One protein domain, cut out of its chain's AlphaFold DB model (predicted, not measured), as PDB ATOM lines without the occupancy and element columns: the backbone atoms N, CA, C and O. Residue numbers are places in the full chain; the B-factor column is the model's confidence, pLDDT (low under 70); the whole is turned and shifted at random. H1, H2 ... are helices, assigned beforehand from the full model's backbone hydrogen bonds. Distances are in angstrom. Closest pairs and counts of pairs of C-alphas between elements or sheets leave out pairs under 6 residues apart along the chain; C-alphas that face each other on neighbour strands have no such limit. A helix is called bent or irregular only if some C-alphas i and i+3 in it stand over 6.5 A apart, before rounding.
ATOM      1  N   ALA A   9     -80.214  39.138  -8.952       93.12
ATOM      2  CA  ALA A   9     -80.309  39.963  -7.749       93.12
ATOM      3  C   ALA A   9     -79.642  41.347  -7.873       93.12
ATOM      4  O   ALA A   9     -79.916  42.228  -7.061       93.12
ATOM      5  N   THR A  10     -78.774  41.572  -8.867       95.12
ATOM      6  CA  THR A  10     -78.153  42.886  -9.098       95.12
ATOM      7  C   THR A  10     -78.987  43.782 -10.016       95.12
ATOM      8  O   THR A  10     -78.718  44.982 -10.108       95.12
ATOM      9  N   ALA A  11     -80.024  43.254 -10.679       95.25
ATOM     10  CA  ALA A  11     -80.866  44.024 -11.593       95.25
ATOM     11  C   ALA A  11     -81.518  45.262 -10.936       95.25
ATOM     12  O   ALA A  11     -81.486  46.335 -11.552       95.25
ATOM     13  N   PRO A  12     -82.037  45.214  -9.689       95.38
ATOM     14  CA  PRO A  12     -82.576  46.405  -9.029       95.38
ATOM     15  C   PRO A  12     -81.571  47.559  -8.879       95.38
ATOM     16  O   PRO A  12     -81.973  48.725  -8.816       95.38
ATOM     17  N   TYR A  13     -80.260  47.282  -8.870       96.25
ATOM     18  CA  TYR A  13     -79.237  48.307  -8.652       96.25
ATOM     19  C   TYR A  13     -79.184  49.367  -9.750       96.25
ATOM     20  O   TYR A  13     -78.761  50.486  -9.466       96.25
ATOM     21  N   LEU A  14     -79.685  49.091 -10.960       97.50
ATOM     22  CA  LEU A  14     -79.832  50.123 -11.989       97.50
ATOM     23  C   LEU A  14     -80.680  51.299 -11.483       97.50
ATOM     24  O   LEU A  14     -80.293  52.456 -11.632       97.50
ATOM     25  N   PHE A  15     -81.812  51.011 -10.839       97.62
ATOM     26  CA  PHE A  15     -82.734  52.025 -10.327       97.62
ATOM     27  C   PHE A  15     -82.128  52.783  -9.148       97.62
ATOM     28  O   PHE A  15     -82.281  54.000  -9.054       97.62
ATOM     29  N   HIS A  16     -81.391  52.077  -8.286       96.25
ATOM     30  CA  HIS A  16     -80.625  52.702  -7.214       96.25
ATOM     31  C   HIS A  16     -79.577  53.676  -7.771       96.25
ATOM     32  O   HIS A  16     -79.563  54.840  -7.382       96.25
ATOM     33  N   VAL A  17     -78.747  53.234  -8.722       97.50
ATOM     34  CA  VAL A  17     -77.689  54.053  -9.335       97.50
ATOM     35  C   VAL A  17     -78.270  55.282 -10.031       97.50
ATOM     36  O   VAL A  17     -77.776  56.385  -9.808       97.50
ATOM     37  N   LEU A  18     -79.334  55.124 -10.823       97.94
ATOM     38  CA  LEU A  18     -80.019  56.251 -11.465       97.94
ATOM     39  C   LEU A  18     -80.605  57.221 -10.427       97.94
ATOM     40  O   LEU A  18     -80.471  58.433 -10.573       97.94
ATOM     41  N   GLY A  19     -81.188  56.699  -9.343       95.88
ATOM     42  CA  GLY A  19     -81.702  57.501  -8.230       95.88
ATOM     43  C   GLY A  19     -80.628  58.261  -7.442       95.88
ATOM     44  O   GLY A  19     -80.962  59.213  -6.743       95.88
ATOM     45  N   GLN A  20     -79.356  57.874  -7.559       95.69
ATOM     46  CA  GLN A  20     -78.200  58.583  -6.993       95.69
ATOM     47  C   GLN A  20     -77.523  59.531  -8.007       95.69
ATOM     48  O   GLN A  20     -76.414  60.001  -7.765       95.69
ATOM     49  N   GLY A  21     -78.150  59.798  -9.159       94.81
ATOM     50  CA  GLY A  21     -77.581  60.655 -10.207       94.81
ATOM     51  C   GLY A  21     -76.532  59.962 -11.083       94.81
ATOM     52  O   GLY A  21     -75.780  60.621 -11.800       94.81
ATOM     53  N   GLY A  22     -76.455  58.631 -11.043       94.88
ATOM     54  CA  GLY A  22     -75.588  57.866 -11.927       94.88
ATOM     55  C   GLY A  22     -75.985  58.034 -13.395       94.88
ATOM     56  O   GLY A  22     -77.156  57.956 -13.748       94.88
ATOM     57  N   VAL A  23     -74.994  58.212 -14.267       93.06
ATOM     58  CA  VAL A  23     -75.201  58.442 -15.712       93.06
ATOM     59  C   VAL A  23     -75.123  57.169 -16.560       93.06
ATOM     60  O   VAL A  23     -75.278  57.217 -17.776       93.06
ATOM     61  N   GLY A  24     -74.855  56.020 -15.936       92.75
ATOM     62  CA  GLY A  24     -74.684  54.753 -16.636       92.75
ATOM     63  C   GLY A  24     -74.556  53.559 -15.697       92.75
ATOM     64  O   GLY A  24     -74.185  53.698 -14.523       92.75
ATOM     65  N   PHE A  25     -74.853  52.384 -16.242       96.44
ATOM     66  CA  PHE A  25     -74.868  51.098 -15.557       96.44
ATOM     67  C   PHE A  25     -74.462  50.016 -16.555       96.44
ATOM     68  O   PHE A  25     -75.010  49.964 -17.655       96.44
ATOM     69  N   SER A  26     -73.492  49.185 -16.188       96.62
ATOM     70  CA  SER A  26     -72.922  48.168 -17.067       96.62
ATOM     71  C   SER A  26     -72.749  46.865 -16.300       96.62
ATOM     72  O   SER A  26     -72.258  46.873 -15.170       96.62
ATOM     73  N   ILE A  27     -73.177  45.766 -16.918       96.69
ATOM     74  CA  ILE A  27     -73.168  44.426 -16.339       96.69
ATOM     75  C   ILE A  27     -71.936  43.693 -16.863       96.69
ATOM     76  O   ILE A  27     -71.721  43.621 -18.074       96.69
ATOM     77  N   PHE A  28     -71.121  43.167 -15.953       95.19
ATOM     78  CA  PHE A  28     -69.947  42.373 -16.293       95.19
ATOM     79  C   PHE A  28     -70.349  40.931 -16.632       95.19
ATOM     80  O   PHE A  28     -71.237  40.379 -15.989       95.19
ATOM     81  N   GLY A  29     -69.676  40.304 -17.603       91.88
ATOM     82  CA  GLY A  29     -69.863  38.878 -17.907       91.88
ATOM     83  C   GLY A  29     -71.194  38.546 -18.585       91.88
ATOM     84  O   GLY A  29     -71.819  37.552 -18.243       91.88
ATOM     85  N   MET A  30     -71.652  39.378 -19.526       91.81
ATOM     86  CA  MET A  30     -72.891  39.133 -20.286       91.81
ATOM     87  C   MET A  30     -72.745  38.056 -21.379       91.81
ATOM     88  O   MET A  30     -73.756  37.569 -21.885       91.81
ATOM     89  N   ASP A  31     -71.519  37.695 -21.768       91.56
ATOM     90  CA  ASP A  31     -71.214  36.740 -22.837       91.56
ATOM     91  C   ASP A  31     -70.557  35.449 -22.314       91.56
ATOM     92  O   ASP A  31     -70.161  35.342 -21.157       91.56
ATOM     93  N   GLY A  32     -70.520  34.410 -23.159       90.12
ATOM     94  CA  GLY A  32     -69.829  33.146 -22.857       90.12
ATOM     95  C   GLY A  32     -70.443  32.285 -21.745       90.12
ATOM     96  O   GLY A  32     -69.903  31.224 -21.433       90.12
ATOM     97  N   ASN A  33     -71.569  32.702 -21.162       91.75
ATOM     98  CA  ASN A  33     -72.236  31.976 -20.086       91.75
ATOM     99  C   ASN A  33     -72.884  30.669 -20.585       91.75
ATOM    100  O   ASN A  33     -73.555  30.677 -21.620       91.75
ATOM    101  N   PRO A  34     -72.761  29.549 -19.844       94.94
ATOM    102  CA  PRO A  34     -73.458  28.310 -20.182       94.94
ATOM    103  C   PRO A  34     -74.976  28.490 -20.071       94.94
ATOM    104  O   PRO A  34     -75.458  29.259 -19.234       94.94
ATOM    105  N   ASP A  35     -75.747  27.745 -20.863       95.75
ATOM    106  CA  ASP A  35     -77.204  27.763 -20.731       95.75
ATOM    107  C   ASP A  35     -77.628  27.078 -19.423       95.75
ATOM    108  O   ASP A  35     -77.514  25.864 -19.253       95.75
ATOM    109  N   SER A  36     -78.095  27.883 -18.473       96.81
ATOM    110  CA  SER A  36     -78.591  27.448 -17.172       96.81
ATOM    111  C   SER A  36     -79.810  28.276 -16.789       96.81
ATOM    112  O   SER A  36     -79.997  29.396 -17.268       96.81
ATOM    113  N   GLU A  37     -80.646  27.747 -15.897       96.62
ATOM    114  CA  GLU A  37     -81.807  28.483 -15.391       96.62
ATOM    115  C   GLU A  37     -81.406  29.818 -14.749       96.62
ATOM    116  O   GLU A  37     -82.010  30.845 -15.052       96.62
ATOM    117  N   ALA A  38     -80.327  29.823 -13.959       95.19
ATOM    118  CA  ALA A  38     -79.801  31.028 -13.327       95.19
ATOM    119  C   ALA A  38     -79.360  32.083 -14.357       95.19
ATOM    120  O   ALA A  38     -79.717  33.252 -14.226       95.19
ATOM    121  N   ASN A  39     -78.656  31.678 -15.420       96.19
ATOM    122  CA  ASN A  39     -78.189  32.605 -16.457       96.19
ATOM    123  C   ASN A  39     -79.336  33.145 -17.319       96.19
ATOM    124  O   ASN A  39     -79.329  34.321 -17.699       96.19
ATOM    125  N   ARG A  40     -80.358  32.326 -17.596       95.25
ATOM    126  CA  ARG A  40     -81.583  32.791 -18.264       95.25
ATOM    127  C   ARG A  40     -82.349  33.785 -17.392       95.25
ATOM    128  O   ARG A  40     -82.776  34.817 -17.905       95.25
ATOM    129  N   ALA A  41     -82.475  33.519 -16.090       93.31
ATOM    130  CA  ALA A  41     -83.119  34.426 -15.140       93.31
ATOM    131  C   ALA A  41     -82.363  35.761 -15.016       93.31
ATOM    132  O   ALA A  41     -82.977  36.820 -15.111       93.31
ATOM    133  N   ALA A  42     -81.034  35.716 -14.895       94.56
ATOM    134  CA  ALA A  42     -80.162  36.890 -14.896       94.56
ATOM    135  C   ALA A  42     -80.335  37.740 -16.165       94.56
ATOM    136  O   ALA A  42     -80.618  38.937 -16.090       94.56
ATOM    137  N   THR A  43     -80.260  37.101 -17.337       95.06
ATOM    138  CA  THR A  43     -80.472  37.768 -18.630       95.06
ATOM    139  C   THR A  43     -81.848  38.425 -18.692       95.06
ATOM    140  O   THR A  43     -81.958  39.585 -19.083       95.06
ATOM    141  N   ALA A  44     -82.900  37.708 -18.288       92.75
ATOM    142  CA  ALA A  44     -84.267  38.215 -18.309       92.75
ATOM    143  C   ALA A  44     -84.463  39.412 -17.364       92.75
ATOM    144  O   ALA A  44     -85.091  40.393 -17.763       92.75
ATOM    145  N   ALA A  45     -83.896  39.368 -16.154       92.44
ATOM    146  CA  ALA A  45     -83.997  40.444 -15.169       92.44
ATOM    147  C   ALA A  45     -83.352  41.746 -15.678       92.44
ATOM    148  O   ALA A  45     -83.989  42.803 -15.690       92.44
ATOM    149  N   HIS A  46     -82.119  41.668 -16.193       95.12
ATOM    150  CA  HIS A  46     -81.440  42.832 -16.775       95.12
ATOM    151  C   HIS A  46     -82.120  43.309 -18.066       95.12
ATOM    152  O   HIS A  46     -82.317  44.510 -18.258       95.12
ATOM    153  N   ALA A  47     -82.556  42.391 -18.934       93.75
ATOM    154  CA  ALA A  47     -83.269  42.739 -20.163       93.75
ATOM    155  C   ALA A  47     -84.597  43.456 -19.886       93.75
ATOM    156  O   ALA A  47     -84.933  44.401 -20.600       93.75
ATOM    157  N   ALA A  48     -85.338  43.061 -18.847       92.44
ATOM    158  CA  ALA A  48     -86.584  43.720 -18.462       92.44
ATOM    159  C   ALA A  48     -86.353  45.200 -18.114       92.44
ATOM    160  O   ALA A  48     -87.106  46.068 -18.561       92.44
ATOM    161  N   ASN A  49     -85.277  45.501 -17.383       94.31
ATOM    162  CA  ASN A  49     -84.891  46.869 -17.049       94.31
ATOM    163  C   ASN A  49     -84.574  47.705 -18.295       94.31
ATOM    164  O   ASN A  49     -85.108  48.804 -18.455       94.31
ATOM    165  N   PHE A  50     -83.741  47.187 -19.200       94.75
ATOM    166  CA  PHE A  50     -83.398  47.911 -20.426       94.75
ATOM    167  C   PHE A  50     -84.596  48.059 -21.363       94.75
ATOM    168  O   PHE A  50     -84.790  49.138 -21.920       94.75
ATOM    169  N   LYS A  51     -85.445  47.031 -21.489       93.19
ATOM    170  CA  LYS A  51     -86.702  47.109 -22.248       93.19
ATOM    171  C   LYS A  51     -87.592  48.232 -21.714       93.19
ATOM    172  O   LYS A  51     -88.167  48.975 -22.506       93.19
ATOM    173  N   LEU A  52     -87.686  48.369 -20.391       94.06
ATOM    174  CA  LEU A  52     -88.490  49.405 -19.755       94.06
ATOM    175  C   LEU A  52     -87.903  50.814 -19.952       94.06
ATOM    176  O   LEU A  52     -88.629  51.744 -20.302       94.06
ATOM    177  N   LEU A  53     -86.599  50.992 -19.734       95.44
ATOM    178  CA  LEU A  53     -85.994  52.326 -19.679       95.44
ATOM    179  C   LEU A  53     -85.493  52.847 -21.032       95.44
ATOM    180  O   LEU A  53     -85.391  54.063 -21.202       95.44
ATOM    181  N   ALA A  54     -85.211  51.985 -22.015       94.75
ATOM    182  CA  ALA A  54     -84.656  52.410 -23.305       94.75
ATOM    183  C   ALA A  54     -85.526  53.441 -24.060       94.75
ATOM    184  O   ALA A  54     -84.965  54.435 -24.537       94.75
ATOM    185  N   PRO A  55     -86.869  53.310 -24.130       94.81
ATOM    186  CA  PRO A  55     -87.722  54.335 -24.744       94.81
ATOM    187  C   PRO A  55     -87.757  55.654 -23.953       94.81
ATOM    188  O   PRO A  55     -88.067  56.709 -24.504       94.81
TER     189      PRO A  55
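What this domain is: This is residues 9 to 55 of the 199 residues of the protein "DUF5597 domain-containing protein" of Xanthomonas bromi (UniProt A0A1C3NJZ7). A short helix, H1, lies loosely beside a much longer one, H2, running the same way; a long link with no named element, residues 20 to 36, leads from the end of H1 back to the start of H2, along the outside of the pair. Residues 31 to 38, of which 37 and 38 belong to H2, stick out at one end. The printed part has 47 residues, with H1 then H2, no named strand, and is all helix. It is only just loose, close to compact, with a radius of gyration of the C-alphas of 11.6 A, and elongated, spanning 34 by 19 by 16 A.

How they stand to each other: H1, residues 13 to 19, and H2, residues 37 to 55, are close but not clearly touching; their closest C-alphas, of Leu 14 and Asn 49, are 7.9 A apart. They run the same way at a shallow tilt of 23 degrees. Every O i to N i+4 pair is within hydrogen-bond range in H1, and 14 of 15 in H2.

Where its parts are: H1 begins at C-alpha 13 (-79.237, 48.307, -8.652) and is 9.5 A long from first to last C-alpha. H2, 28.1 A long, ends at C-alpha 55 (-87.722, 54.335, -24.744). It is irregular: C-alphas 52 and 55 are 7.1 A apart.

The domain as a whole: The C-alphas farthest apart, of Gly 21 and Asp 35, are 34.5 A apart. The printed part has no cut, and no printed residue is under 70 in pLDDT.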